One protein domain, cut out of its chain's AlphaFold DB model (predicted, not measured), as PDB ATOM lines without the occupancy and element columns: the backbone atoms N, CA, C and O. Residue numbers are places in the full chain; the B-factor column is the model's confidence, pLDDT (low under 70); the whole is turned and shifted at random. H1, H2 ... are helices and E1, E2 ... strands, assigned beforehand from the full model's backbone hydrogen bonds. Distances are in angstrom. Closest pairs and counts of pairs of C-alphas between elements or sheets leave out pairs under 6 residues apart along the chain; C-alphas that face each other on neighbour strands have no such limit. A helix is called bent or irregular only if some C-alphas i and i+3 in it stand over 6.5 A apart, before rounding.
ATOM      1  N   ASP A 102      52.028-120.948 226.407       86.81
ATOM      2  CA  ASP A 102      51.299-120.244 225.341       86.81
ATOM      3  C   ASP A 102      51.777-118.797 225.122       86.81
ATOM      4  O   ASP A 102      51.604-118.220 224.047       86.81
ATOM      5  N   TYR A 103      52.411-118.200 226.135       91.12
ATOM      6  CA  TYR A 103      52.831-116.800 226.145       91.12
ATOM      7  C   TYR A 103      54.349-116.616 226.070       91.12
ATOM      8  O   TYR A 103      54.824-115.478 226.137       91.12
ATOM      9  N   VAL A 104      55.129-117.691 225.895       92.69
ATOM     10  CA  VAL A 104      56.602-117.624 225.827       92.69
ATOM     11  C   VAL A 104      57.063-116.622 224.769       92.69
ATOM     12  O   VAL A 104      57.900-115.771 225.062       92.69
ATOM     13  N   GLY A 105      56.448-116.623 223.583       93.69
ATOM     14  CA  GLY A 105      56.795-115.675 222.518       93.69
ATOM     15  C   GLY A 105      56.566-114.205 222.900       93.69
ATOM     16  O   GLY A 105      57.345-113.329 222.515       93.69
ATOM     17  N   ALA A 106      55.539-113.919 223.708       94.06
ATOM     18  CA  ALA A 106      55.282-112.575 224.217       94.06
ATOM     19  C   ALA A 106      56.319-112.165 225.277       94.06
ATOM     20  O   ALA A 106      56.817-111.038 225.234       94.06
ATOM     21  N   PHE A 107      56.705-113.077 226.177       94.44
ATOM     22  CA  PHE A 107      57.777-112.837 227.151       94.44
ATOM     23  C   PHE A 107      59.132-112.595 226.482       94.44
ATOM     24  O   PHE A 107      59.829-111.643 226.839       94.44
ATOM     25  N   GLU A 108      59.495-113.407 225.489       95.62
ATOM     26  CA  GLU A 108      60.740-113.246 224.735       95.62
ATOM     27  C   GLU A 108      60.781-111.910 223.986       95.62
ATOM     28  O   GLU A 108      61.782-111.189 224.041       95.62
ATOM     29  N   SER A 109      59.670-111.542 223.342       95.94
ATOM     30  CA  SER A 109      59.535-110.257 222.650       95.94
ATOM     31  C   SER A 109      59.662-109.083 223.620       95.94
ATOM     32  O   SER A 109      60.422-108.145 223.369       95.94
ATOM     33  N   LEU A 110      58.976-109.144 224.767       96.00
ATOM     34  CA  LEU A 110      59.044-108.109 225.795       96.00
ATOM     35  C   LEU A 110      60.465-107.953 226.355       96.00
ATOM     36  O   LEU A 110      60.944-106.827 226.514       96.00
ATOM     37  N   GLU A 111      61.162-109.058 226.622       96.44
ATOM     38  CA  GLU A 111      62.544-109.030 227.105       96.44
ATOM     39  C   GLU A 111      63.493-108.433 226.056       96.44
ATOM     40  O   GLU A 111      64.327-107.579 226.378       96.44
ATOM     41  N   ALA A 112      63.333-108.798 224.780       96.56
ATOM     42  CA  ALA A 112      64.116-108.228 223.687       96.56
ATOM     43  C   ALA A 112      63.917-106.706 223.564       96.56
ATOM     44  O   ALA A 112      64.902-105.959 223.483       96.56
ATOM     45  N   LEU A 113      62.667-106.232 223.620       96.19
ATOM     46  CA  LEU A 113      62.333-104.804 223.571       96.19
ATOM     47  C   LEU A 113      62.894-104.055 224.787       96.19
ATOM     48  O   LEU A 113      63.576-103.038 224.632       96.19
ATOM     49  N   ARG A 114      62.705-104.580 226.005       94.88
ATOM     50  CA  ARG A 114      63.249-103.981 227.240       94.88
ATOM     51  C   ARG A 114      64.774-103.915 227.224       94.88
ATOM     52  O   ARG A 114      65.358-102.906 227.633       94.88
ATOM     53  N   LYS A 115      65.438-104.951 226.711       95.50
ATOM     54  CA  LYS A 115      66.894-104.975 226.524       95.50
ATOM     55  C   LYS A 115      67.351-103.913 225.524       95.50
ATOM     56  O   LYS A 115      68.355-103.244 225.781       95.50
ATOM     57  N   ALA A 116      66.631-103.725 224.418       93.44
ATOM     58  CA  ALA A 116      66.923-102.683 223.435       93.44
ATOM     59  C   ALA A 116      66.761-101.273 224.029       93.44
ATOM     60  O   ALA A 116      67.676-100.458 223.901       93.44
ATOM     61  N   ILE A 117      65.670-101.017 224.760       93.12
ATOM     62  CA  ILE A 117      65.433 -99.745 225.463       93.12
ATOM     63  C   ILE A 117      66.565 -99.458 226.454       93.12
ATOM     64  O   ILE A 117      67.127 -98.366 226.441       93.12
ATOM     65  N   ARG A 118      66.963-100.443 227.272       93.56
ATOM     66  CA  ARG A 118      68.048-100.281 228.257       93.56
ATOM     67  C   ARG A 118      69.381 -99.938 227.591       93.56
ATOM     68  O   ARG A 118      70.101 -99.063 228.070       93.56
ATOM     69  N   LYS A 119      69.704-100.596 226.474       91.75
ATOM     70  CA  LYS A 119      70.898-100.282 225.677       91.75
ATOM     71  C   LYS A 119      70.821 -98.884 225.060       91.75
ATOM     72  O   LYS A 119      71.812 -98.161 225.091       91.75
ATOM     73  N   GLY A 120      69.657 -98.491 224.544       89.94
ATOM     74  CA  GLY A 120      69.416 -97.148 224.016       89.94
ATOM     75  C   GLY A 120      69.583 -96.067 225.084       89.94
ATOM     76  O   GLY A 120      70.291 -95.090 224.861       89.94
ATOM     77  N   ALA A 121      69.019 -96.279 226.273       89.00
ATOM     78  CA  ALA A 121      69.168 -95.381 227.413       89.00
ATOM     79  C   ALA A 121      70.636 -95.241 227.844       89.00
ATOM     80  O   ALA A 121      71.110 -94.126 228.049       89.00
ATOM     81  N   ALA A 122      71.384 -96.349 227.909       90.75
ATOM     82  CA  ALA A 122      72.814 -96.317 228.212       90.75
ATOM     83  C   ALA A 122      73.624 -95.536 227.159       90.75
ATOM     84  O   ALA A 122      74.543 -94.800 227.511       90.75
ATOM     85  N   ALA A 123      73.270 -95.657 225.875       88.25
ATOM     86  CA  ALA A 123      73.902 -94.888 224.806       88.25
ATOM     87  C   ALA A 123      73.573 -93.387 224.892       88.25
ATOM     88  O   ALA A 123      74.463 -92.565 224.704       88.25
ATOM     89  N   LEU A 124      72.324 -93.029 225.216       86.25
ATOM     90  CA  LEU A 124      71.893 -91.637 225.389       86.25
ATOM     91  C   LEU A 124      72.494 -90.967 226.628       86.25
ATOM     92  O   LEU A 124      72.763 -89.771 226.601       86.25
ATOM     93  N   ALA A 125      72.722 -91.723 227.704       88.00
ATOM     94  CA  ALA A 125      73.355 -91.208 228.917       88.00
ATOM     95  C   ALA A 125      74.842 -90.858 228.711       88.00
ATOM     96  O   ALA A 125      75.429 -90.137 229.519       88.00
ATOM     97  N   LYS A 126      75.468 -91.354 227.635       90.31
ATOM     98  CA  LYS A 126      76.866 -91.064 227.316       90.31
ATOM     99  C   LYS A 126      76.987 -89.701 226.630       90.31
ATOM    100  O   LYS A 126      76.723 -89.566 225.439       90.31
ATOM    101  N   ILE A 127      77.467 -88.705 227.372       88.75
ATOM    102  CA  ILE A 127      77.744 -87.368 226.839       88.75
ATOM    103  C   ILE A 127      79.106 -87.380 226.137       88.75
ATOM    104  O   ILE A 127      80.139 -87.601 226.765       88.75
ATOM    105  N   ILE A 128      79.106 -87.138 224.826       90.00
ATOM    106  CA  ILE A 128      80.318 -86.935 224.024       90.00
ATOM    107  C   ILE A 128      80.233 -85.538 223.417       90.00
ATOM    108  O   ILE A 128      79.232 -85.205 222.782       90.00
ATOM    109  N   MET A 129      81.268 -84.729 223.623       90.25
ATOM    110  CA  MET A 129      81.375 -83.384 223.059       90.25
ATOM    111  C   MET A 129      82.353 -83.409 221.885       90.25
ATOM    112  O   MET A 129      83.424 -84.004 221.977       90.25
ATOM    113  N   PHE A 130      81.984 -82.758 220.792       89.00
ATOM    114  CA  PHE A 130      82.836 -82.493 219.648       89.00
ATOM    115  C   PHE A 130      83.286 -81.046 219.687       89.00
ATOM    116  O   PHE A 130      82.472 -80.134 219.840       89.00
ATOM    117  N   LEU A 131      84.584 -80.860 219.493       91.25
ATOM    118  CA  LEU A 131      85.197 -79.563 219.299       91.25
ATOM    119  C   LEU A 131      85.588 -79.433 217.828       91.25
ATOM    120  O   LEU A 131      86.248 -80.311 217.267       91.25
ATOM    121  N   LYS A 132      85.170 -78.342 217.189       92.38
ATOM    122  CA  LYS A 132      85.537 -78.059 215.804       92.38
ATOM    123  C   LYS A 132      87.066 -77.919 215.696       92.38
ATOM    124  O   LYS A 132      87.637 -77.126 216.442       92.38
ATOM    125  N   PRO A 133      87.741 -78.588 214.740       88.25
ATOM    126  CA  PRO A 133      89.205 -78.545 214.640       88.25
ATOM    127  C   PRO A 133      89.788 -77.142 214.422       88.25
ATOM    128  O   PRO A 133      90.936 -76.885 214.763       88.25
ATOM    129  N   THR A 134      89.003 -76.233 213.837       89.69
ATOM    130  CA  THR A 134      89.398 -74.840 213.581       89.69
ATOM    131  C   THR A 134      89.040 -73.890 214.726       89.69
ATOM    132  O   THR A 134      89.201 -72.683 214.564       89.69
ATOM    133  N   SER A 135      88.485 -74.391 215.834       88.81
ATOM    134  CA  SER A 135      88.113 -73.548 216.971       88.81
ATOM    135  C   SER A 135      89.348 -72.976 217.663       88.81
ATOM    136  O   SER A 135      90.428 -73.567 217.673       88.81
ATOM    137  N   THR A 136      89.174 -71.807 218.275       88.31
ATOM    138  CA  THR A 136      90.192 -71.188 219.135       88.31
ATOM    139  C   THR A 136      90.179 -71.746 220.563       88.31
ATOM    140  O   THR A 136      91.161 -71.569 221.290       88.31
ATOM    141  N   ILE A 137      89.109 -72.448 220.955       88.50
ATOM    142  CA  ILE A 137      88.984 -73.131 222.247       88.50
ATOM    143  C   ILE A 137      89.857 -74.390 222.220       88.50
ATOM    144  O   ILE A 137      89.837 -75.140 221.250       88.50
ATOM    145  N   ARG A 138      90.615 -74.652 223.290       88.12
ATOM    146  CA  ARG A 138      91.381 -75.902 223.444       88.12
ATOM    147  C   ARG A 138      90.596 -76.922 224.267       88.12
ATOM    148  O   ARG A 138      89.963 -76.552 225.251       88.12
ATOM    149  N   GLU A 139      90.729 -78.211 223.952       88.50
ATOM    150  CA  GLU A 139      90.061 -79.316 224.672       88.50
ATOM    151  C   GLU A 139      90.264 -79.254 226.194       88.50
ATOM    152  O   GLU A 139      89.321 -79.411 226.971       88.50
ATOM    153  N   ARG A 140      91.493 -78.945 226.623       89.75
ATOM    154  CA  ARG A 140      91.850 -78.795 228.038       89.75
ATOM    155  C   ARG A 140      91.097 -77.646 228.719       89.75
ATOM    156  O   ARG A 140      90.642 -77.794 229.843       89.75
ATOM    157  N   GLN A 141      90.922 -76.522 228.023       87.88
ATOM    158  CA  GLN A 141      90.195 -75.368 228.562       87.88
ATOM    159  C   GLN A 141      88.704 -75.667 228.729       87.88
ATOM    160  O   GLN A 141      88.094 -75.134 229.644       87.88
ATOM    161  N   LEU A 142      88.127 -76.512 227.868       86.75
ATOM    162  CA  LEU A 142      86.726 -76.924 227.968       86.75
ATOM    163  C   LEU A 142      86.504 -77.960 229.082       86.75
ATOM    164  O   LEU A 142      85.483 -77.923 229.756       86.75
ATOM    165  N   THR A 143      87.452 -78.879 229.280       87.94
ATOM    166  CA  THR A 143      87.352 -79.957 230.281       87.94
ATOM    167  C   THR A 143      87.699 -79.518 231.703       87.94
ATOM    168  O   THR A 143      87.154 -80.082 232.647       87.94
ATOM    169  N   GLU A 144      88.566 -78.516 231.871       90.94
ATOM    170  CA  GLU A 144      88.930 -77.946 233.180       90.94
ATOM    171  C   GLU A 144      88.049 -76.743 233.581       90.94
ATOM    172  O   GLU A 144      88.185 -76.228 234.689       90.94
ATOM    173  N   ALA A 145      87.162 -76.267 232.699       89.75
ATOM    174  CA  ALA A 145      86.295 -75.125 232.985       89.75
ATOM    175  C   ALA A 145      85.241 -75.455 234.055       89.75
ATOM    176  O   ALA A 145      84.452 -76.388 233.913       89.75
ATOM    177  N   GLU A 146      85.184 -74.633 235.104       91.31
ATOM    178  CA  GLU A 146      84.141 -74.700 236.128       91.31
ATOM    179  C   GLU A 146      82.858 -73.972 235.691       91.31
ATOM    180  O   GLU A 146      82.850 -73.152 234.766       91.31
ATOM    181  N   SER A 147      81.750 -74.250 236.383       89.06
ATOM    182  CA  SER A 147      80.479 -73.562 236.142       89.06
ATOM    183  C   SER A 147      80.641 -72.047 236.334       89.06
ATOM    184  O   SER A 147      81.022 -71.589 237.409       89.06
ATOM    185  N   GLY A 148      80.359 -71.268 235.287       86.94
ATOM    186  CA  GLY A 148      80.535 -69.809 235.276       86.94
ATOM    187  C   GLY A 148      81.875 -69.312 234.714       86.94
ATOM    188  O   GLY A 148      82.079 -68.100 234.645       86.94
ATOM    189  N   ALA A 149      82.775 -70.203 234.279       88.38
ATOM    190  CA  ALA A 149      84.017 -69.816 233.611       88.38
ATOM    191  C   ALA A 149      83.761 -69.136 232.250       88.38
ATOM    192  O   ALA A 149      82.857 -69.506 231.501       88.38
ATOM    193  N   VAL A 150      84.597 -68.149 231.908       85.06
ATOM    194  CA  VAL A 150      84.499 -67.391 230.650       85.06
ATOM    195  C   VAL A 150      85.550 -67.889 229.660       85.06
ATOM    196  O   VAL A 150      86.751 -67.728 229.882       85.06
ATOM    197  N   LEU A 151      85.100 -68.457 228.542       87.62
ATOM    198  CA  LEU A 151      85.947 -68.904 227.433       87.62
ATOM    199  C   LEU A 151      85.780 -67.982 226.218       87.62
ATOM    200  O   LEU A 151      84.737 -67.360 226.030       87.62
ATOM    201  N   ARG A 152      86.819 -67.887 225.381       84.69
ATOM    202  CA  ARG A 152      86.769 -67.154 224.106       84.69
ATOM    203  C   ARG A 152      86.520 -68.138 222.966       84.69
ATOM    204  O   ARG A 152      87.347 -69.016 222.754       84.69
ATOM    205  N   GLY A 153      85.420 -67.970 222.242       86.00
ATOM    206  CA  GLY A 153      85.053 -68.782 221.082       86.00
ATOM    207  C   GLY A 153      83.577 -68.613 220.727       86.00
ATOM    208  O   GLY A 153      82.877 -67.815 221.352       86.00
ATOM    209  N   GLU A 154      83.112 -69.359 219.729       86.94
ATOM    210  CA  GLU A 154      81.703 -69.380 219.330       86.94
ATOM    211  C   GLU A 154      80.990 -70.608 219.905       86.94
ATOM    212  O   GLU A 154      81.567 -71.687 220.013       86.94
ATOM    213  N   ALA A 155      79.701 -70.482 220.235       84.38
ATOM    214  CA  ALA A 155      78.911 -71.610 220.739       84.38
ATOM    215  C   ALA A 155      78.765 -72.748 219.710       84.38
ATOM    216  O   ALA A 155      78.589 -73.900 220.085       84.38
ATOM    217  N   SER A 156      78.865 -72.432 218.416       88.50
ATOM    218  CA  SER A 156      78.833 -73.388 217.302       88.50
ATOM    219  C   SER A 156      80.079 -74.283 217.229       88.50
ATOM    220  O   SER A 156      80.038 -75.325 216.573       88.50
ATOM    221  N   ASP A 157      81.176 -73.899 217.889       88.38
ATOM    222  CA  ASP A 157      82.429 -74.657 217.879       88.38
ATOM    223  C   ASP A 157      82.379 -75.903 218.769       88.38
ATOM    224  O   ASP A 157      83.158 -76.835 218.552       88.38
ATOM    225  N   VAL A 158      81.477 -75.929 219.755       88.62
ATOM    226  CA  VAL A 158      81.271 -77.061 220.662       88.62
ATOM    227  C   VAL A 158      79.874 -77.617 220.443       88.62
ATOM    228  O   VAL A 158      78.872 -76.942 220.657       88.62
ATOM    229  N   THR A 159      79.794 -78.879 220.044       91.75
ATOM    230  CA  THR A 159      78.515 -79.574 219.855       91.75
ATOM    231  C   THR A 159      78.526 -80.894 220.600       91.75
ATOM    232  O   THR A 159      79.580 -81.462 220.859       91.75
ATOM    233  N   THR A 160      77.363 -81.400 220.987       89.69
ATOM    234  CA  THR A 160      77.253 -82.725 221.605       89.69
ATOM    235  C   THR A 160      76.816 -83.754 220.575       89.69
ATOM    236  O   THR A 160      76.061 -83.446 219.651       89.69
ATOM    237  N   LEU A 161      77.277 -84.997 220.726       88.25
ATOM    238  CA  LEU A 161      76.749 -86.109 219.948       88.25
ATOM    239  C   LEU A 161      75.268 -86.291 220.292       88.25
ATOM    240  O   LEU A 161      74.925 -86.717 221.393       88.25
ATOM    241  N   GLN A 162      74.394 -86.003 219.334       86.88
ATOM    242  CA  GLN A 162      72.966 -86.259 219.458       86.88
ATOM    243  C   GLN A 162      72.596 -87.464 218.600       86.88
ATOM    244  O   GLN A 162      72.756 -87.437 217.384       86.88
ATOM    245  N   LEU A 163      72.062 -88.517 219.224       84.00
ATOM    246  CA  LEU A 163      71.573 -89.686 218.483       84.00
ATOM    247  C   LEU A 163      70.291 -89.387 217.691       84.00
ATOM    248  O   LEU A 163      69.998 -90.106 216.747       84.00
ATOM    249  N   GLN A 164      69.503 -88.386 218.103       87.81
ATOM    250  CA  GLN A 164      68.231 -87.990 217.467       87.81
ATOM    251  C   GLN A 164      67.198 -89.131 217.312       87.81
ATOM    252  O   GLN A 164      66.236 -89.012 216.564       87.81
ATOM    253  N   LYS A 165      67.336 -90.220 218.080       88.44
ATOM    254  CA  LYS A 165      66.449 -91.400 218.055       88.44
ATOM    255  C   LYS A 165      65.318 -91.364 219.086       88.44
ATOM    256  O   LYS A 165      64.820 -92.406 219.501       88.44
ATOM    257  N   ALA A 166      64.913 -90.174 219.529       86.38
ATOM    258  CA  ALA A 166      63.853 -90.040 220.529       86.38
ATOM    259  C   ALA A 166      62.519 -90.639 220.039       86.38
ATOM    260  O   ALA A 166      61.855 -91.341 220.795       86.38
ATOM    261  N   TYR A 167      62.159 -90.421 218.769       90.56
ATOM    262  CA  TYR A 167      60.943 -90.984 218.167       90.56
ATOM    263  C   TYR A 167      60.990 -92.514 218.077       90.56
ATOM    264  O   TYR A 167      60.057 -93.172 218.531       90.56
ATOM    265  N   ASP A 168      62.100 -93.074 217.585       91.00
ATOM    266  CA  ASP A 168      62.289 -94.527 217.483       91.00
ATOM    267  C   ASP A 168      62.179 -95.207 218.857       91.00
ATOM    268  O   ASP A 168      61.490 -96.212 219.014       91.00
ATOM    269  N   LEU A 169      62.835 -94.644 219.880       89.62
ATOM    270  CA  LEU A 169      62.806 -95.200 221.236       89.62
ATOM    271  C   LEU A 169      61.428 -95.083 221.889       89.62
ATOM    272  O   LEU A 169      61.050 -95.969 222.653       89.62
ATOM    273  N   ASN A 170      60.670 -94.028 221.582       91.12
ATOM    274  CA  ASN A 170      59.297 -93.893 222.058       91.12
ATOM    275  C   ASN A 170      58.373 -94.944 221.434       91.12
ATOM    276  O   ASN A 170      57.572 -95.521 222.163       91.12
ATOM    277  N   PHE A 171      58.513 -95.243 220.137       92.62
ATOM    278  CA  PHE A 171      57.759 -96.324 219.489       92.62
ATOM    279  C   PHE A 171      58.060 -97.682 220.141       92.62
ATOM    280  O   PHE A 171      57.150 -98.386 220.567       92.62
ATOM    281  N   VAL A 172      59.345 -98.009 220.333       93.75
ATOM    282  CA  VAL A 172      59.758 -99.256 221.005       93.75
ATOM    283  C   VAL A 172      59.218 -99.328 222.439       93.75
ATOM    284  O   VAL A 172      58.812-100.398 222.890       93.75
ATOM    285  N   ARG A 173      59.194 -98.201 223.166       92.75
ATOM    286  CA  ARG A 173      58.613 -98.134 224.512       92.75
ATOM    287  C   ARG A 173      57.109 -98.407 224.496       92.75
ATOM    288  O   ARG A 173      56.653 -99.171 225.335       92.75
ATOM    289  N   GLN A 174      56.370 -97.820 223.556       93.50
ATOM    290  CA  GLN A 174      54.923 -98.024 223.429       93.50
ATOM    291  C   GLN A 174      54.576 -99.490 223.148       93.50
ATOM    292  O   GLN A 174      53.707-100.041 223.817       93.50
ATOM    293  N   GLU A 175      55.300-100.148 222.239       93.81
ATOM    294  CA  GLU A 175      55.121-101.583 221.968       93.81
ATOM    295  C   GLU A 175      55.433-102.444 223.204       93.81
ATOM    296  O   GLU A 175      54.685-103.364 223.544       93.81
ATOM    297  N   ALA A 176      56.507-102.120 223.935       94.44
ATOM    298  CA  ALA A 176      56.868-102.828 225.164       94.44
ATOM    299  C   ALA A 176      55.833-102.634 226.288       94.44
ATOM    300  O   ALA A 176      55.553-103.572 227.032       94.44
ATOM    301  N   GLU A 177      55.275-101.429 226.427       91.69
ATOM    302  CA  GLU A 177      54.199-101.125 227.378       91.69
ATOM    303  C   GLU A 177      52.899-101.843 226.990       91.69
ATOM    304  O   GLU A 177      52.251-102.427 227.855       91.69
ATOM    305  N   GLY A 178      52.554-101.881 225.699       90.81
ATOM    306  CA  GLY A 178      51.401-102.623 225.187       90.81
ATOM    307  C   GLY A 178      51.478-104.116 225.515       90.81
ATOM    308  O   GLY A 178      50.556-104.657 226.123       90.81
ATOM    309  N   LEU A 179      52.609-104.758 225.202       92.25
ATOM    310  CA  LEU A 179      52.849-106.168 225.528       92.25
ATOM    311  C   LEU A 179      52.831-106.434 227.038       92.25
ATOM    312  O   LEU A 179      52.258-107.431 227.477       92.25
ATOM    313  N   ALA A 180      53.435-105.550 227.839       90.25
ATOM    314  CA  ALA A 180      53.412-105.677 229.293       90.25
ATOM    315  C   ALA A 180      51.977-105.621 229.840       90.25
ATOM    316  O   ALA A 180      51.606-106.486 230.627       90.25
ATOM    317  N   ASN A 181      51.155-104.682 229.366       86.69
ATOM    318  CA  ASN A 181      49.756-104.560 229.780       86.69
ATOM    319  C   ASN A 181      48.926-105.796 229.398       86.69
ATOM    320  O   ASN A 181      48.113-106.259 230.197       86.69
ATOM    321  N   SER A 182      49.138-106.356 228.200       86.44
ATOM    322  CA  SER A 182      48.475-107.600 227.787       86.44
ATOM    323  C   SER A 182      48.834-108.766 228.708       86.44
ATOM    324  O   SER A 182      47.943-109.492 229.144       86.44
ATOM    325  N   LEU A 183      50.118-108.923 229.049       88.69
ATOM    326  CA  LEU A 183      50.564-109.958 229.983       88.69
ATOM    327  C   LEU A 183      50.018-109.719 231.401       88.69
ATOM    328  O   LEU A 183      49.579-110.665 232.045       88.69
ATOM    329  N   GLU A 184      49.986-108.476 231.885       85.62
ATOM    330  CA  GLU A 184      49.414-108.151 233.200       85.62
ATOM    331  C   GLU A 184      47.935-108.536 233.305       85.62
ATOM    332  O   GLU A 184      47.525-109.075 234.334       85.62
ATOM    333  N   LEU A 185      47.150-108.318 232.242       80.00
ATOM    334  CA  LEU A 185      45.751-108.737 232.189       80.00
ATOM    335  C   LEU A 185      45.617-110.267 232.210       80.00
ATOM    336  O   LEU A 185      44.845-110.798 233.003       80.00
ATOM    337  N   ILE A 186      46.402-110.971 231.385       82.38
ATOM    338  CA  ILE A 186      46.396-112.443 231.294       82.38
ATOM    339  C   ILE A 186      46.732-113.093 232.642       82.38
ATOM    340  O   ILE A 186      46.088-114.056 233.046       82.38
ATOM    341  N   PHE A 187      47.723-112.559 233.360       81.75
ATOM    342  CA  PHE A 187      48.152-113.088 234.658       81.75
ATOM    343  C   PHE A 187      47.392-112.490 235.854       81.75
ATOM    344  O   PHE A 187      47.759-112.743 237.003       81.75
ATOM    345  N   GLY A 188      46.342-111.702 235.608       75.81
ATOM    346  CA  GLY A 188      45.478-111.142 236.647       75.81
ATOM    347  C   GLY A 188      46.174-110.204 237.627       75.81
ATOM    348  O   GLY A 188      45.828-110.141 238.809       75.81
ATOM    349  N   VAL A 189      47.163-109.449 237.151       75.38
ATOM    350  CA  VAL A 189      47.872-108.468 237.969       75.38
ATOM    351  C   VAL A 189      47.027-107.197 238.083       75.38
ATOM    352  O   VAL A 189      46.705-106.533 237.101       75.38
ATOM    353  N   LYS A 190      46.691-106.825 239.325       59.38
ATOM    354  CA  LYS A 190      45.782-105.715 239.677       59.38
ATOM    355  C   LYS A 190      46.162-104.348 239.082       59.38
ATOM    356  O   LYS A 190      45.292-103.485 238.962       59.38
ATOM    357  N   SER A 191      47.426-104.127 238.715       63.44
ATOM    358  CA  SER A 191      47.876-102.893 238.054       63.44
ATOM    359  C   SER A 191      47.196-102.656 236.704       63.44
ATOM    360  O   SER A 191      46.968-101.498 236.362       63.44
ATOM    361  N   ALA A 192      46.759-103.710 236.005       58.38
ATOM    362  CA  ALA A 192      46.045-103.597 234.732       58.38
ATOM    363  C   ALA A 192      44.694-102.860 234.843       58.38
ATOM    364  O   ALA A 192      44.194-102.319 233.857       58.38
ATOM    365  N   VAL A 193      44.097-102.808 236.043       58.56
ATOM    366  CA  VAL A 193      42.763-102.222 236.272       58.56
ATOM    367  C   VAL A 193      42.800-100.688 236.328       58.56
ATOM    368  O   VAL A 193      41.782-100.035 236.102       58.56
ATOM    369  N   GLN A 194      43.958-100.079 236.605       60.91
ATOM    370  CA  GLN A 194      44.097 -98.623 236.683       60.91
ATOM    371  C   GLN A 194      44.942 -98.102 235.523       60.91
ATOM    372  O   GLN A 194      46.169 -98.107 235.585       60.91
ATOM    373  N   ARG A 195      44.286 -97.581 234.481       65.88
ATOM    374  CA  ARG A 195      44.988 -96.796 233.459       65.88
ATOM    375  C   ARG A 195      45.468 -95.486 234.090       65.88
ATOM    376  O   ARG A 195      44.638 -94.726 234.601       65.88
ATOM    377  N   PRO A 196      46.778 -95.190 234.092       59.19
ATOM    378  CA  PRO A 196      47.272 -93.955 234.681       59.19
ATOM    379  C   PRO A 196      46.723 -92.751 233.903       59.19
ATOM    380  O   PRO A 196      46.983 -92.601 232.714       59.19
ATOM    381  N   GLY A 197      45.973 -91.882 234.588       63.59
ATOM    382  CA  GLY A 197      45.492 -90.603 234.045       63.59
ATOM    383  C   GLY A 197      44.005 -90.535 233.685       63.59
ATOM    384  O   GLY A 197      43.505 -89.430 233.479       63.59
ATOM    385  N   GLU A 198      43.275 -91.652 233.685       67.25
ATOM    386  CA  GLU A 198      41.829 -91.674 233.415       67.25
ATOM    387  C   GLU A 198      41.029 -92.035 234.672       67.25
ATOM    388  O   GLU A 198      41.416 -92.895 235.467       67.25
ATOM    389  N   ARG A 199      39.886 -91.366 234.875       72.69
ATOM    390  CA  ARG A 199      38.930 -91.763 235.915       72.69
ATOM    391  C   ARG A 199      38.248 -93.050 235.464       72.69
ATOM    392  O   ARG A 199      37.292 -92.991 234.703       72.69
ATOM    393  N   VAL A 200      38.736 -94.184 235.951       70.81
ATOM    394  CA  VAL A 200      38.072 -95.476 235.750       70.81
ATOM    395  C   VAL A 200      36.797 -95.501 236.588       70.81
ATOM    396  O   VAL A 200      36.810 -95.155 237.775       70.81
ATOM    397  N   THR A 201      35.675 -95.861 235.974       79.44
ATOM    398  CA  THR A 201      34.393 -95.925 236.677       79.44
ATOM    399  C   THR A 201      34.326 -97.157 237.579       79.44
ATOM    400  O   THR A 201      34.955 -98.186 237.329       79.44
ATOM    401  N   ALA A 202      33.511 -97.092 238.634       74.62
ATOM    402  CA  ALA A 202      33.298 -98.235 239.525       74.62
ATOM    403  C   ALA A 202      32.695 -99.460 238.802       74.62
ATOM    404  O   ALA A 202      32.878-100.587 239.257       74.62
ATOM    405  N   TYR A 203      31.985 -99.244 237.687       76.94
ATOM    406  CA  TYR A 203      31.417-100.316 236.872       76.94
ATOM    407  C   TYR A 203      32.497-101.072 236.091       76.94
ATOM    408  O   TYR A 203      32.559-102.292 236.180       76.94
ATOM    409  N   GLU A 204      33.398-100.361 235.410       71.88
ATOM    410  CA  GLU A 204      34.508-100.974 234.663       71.88
ATOM    411  C   GLU A 204      35.438-101.770 235.582       71.88
ATOM    412  O   GLU A 204      35.817-102.889 235.253       71.88
TER     413      GLU A 204
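Overview. This is residues 102 to 204 of the 348 residues of the protein "Phage tail protein" of Stenotrophomonas maltophilia (UniProt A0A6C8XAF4). A small head, made of the two-stranded ribbon E1 and E2, the short helix H2 and the loop of residues 144 to 157, sits at one end of a long pair of helices, H1 and H3, which lie side by side and run opposite ways. The short helix H4 packs on the far end of H3, and residues 196 to 203 stick out beyond it. The printed part has 103 residues, with the order H1, E1, H2, E2, H3, H4; the sheet, E1 - E2, is antiparallel and the class is mostly helix. The whole is extended, with a radius of gyration of the C-alphas of 22.6 A and spans of 66 by 33 by 20 A.

Along the chain. E1 is residues 129 to 131, 6.6 A long, and E2 is residues 158 to 160, 7.0 A. H2 is residues 139 to 143. H1, residues 102 to 124, is 35.2 A long, from C-alpha 102 at (51.299, -120.244, 225.341). It is irregular: C-alphas 102 and 105 are 7.7 A apart. H3, residues 166 to 186, is 30.4 A long. H4, residues 190 to 193, ends at C-alpha 193 at (42.763, -102.222, 236.272).

Arrangement. E1 and E2 are antiparallel at 151 degrees; N 130 and O 159, 2.7 A apart, are within hydrogen-bond range. H1 and H3 touch at a shallow tilt of 31 degrees, closest at the C-alphas of Leu 110 and Ala 176, 5.7 A. H3 touches H4 with residues 181 to 185 alone, closest at the C-alphas of Leu 185 and Ala 192, 5.7 A. H2 is apart from H1, H3 and H4. Each O i to N i+4 pair is within hydrogen-bond range in H2 and H3, and 18 of 19 in H1; H4 is too short for such a pair.

Size, cuts and confidence. The C-alphas of Thr 136 and Tyr 203, the two farthest apart, are 68.0 A from each other. The printed part has no cut. The link from H2 to E2 is long, 14 residues. Confidence is low, under 70, at residues 190 to 198.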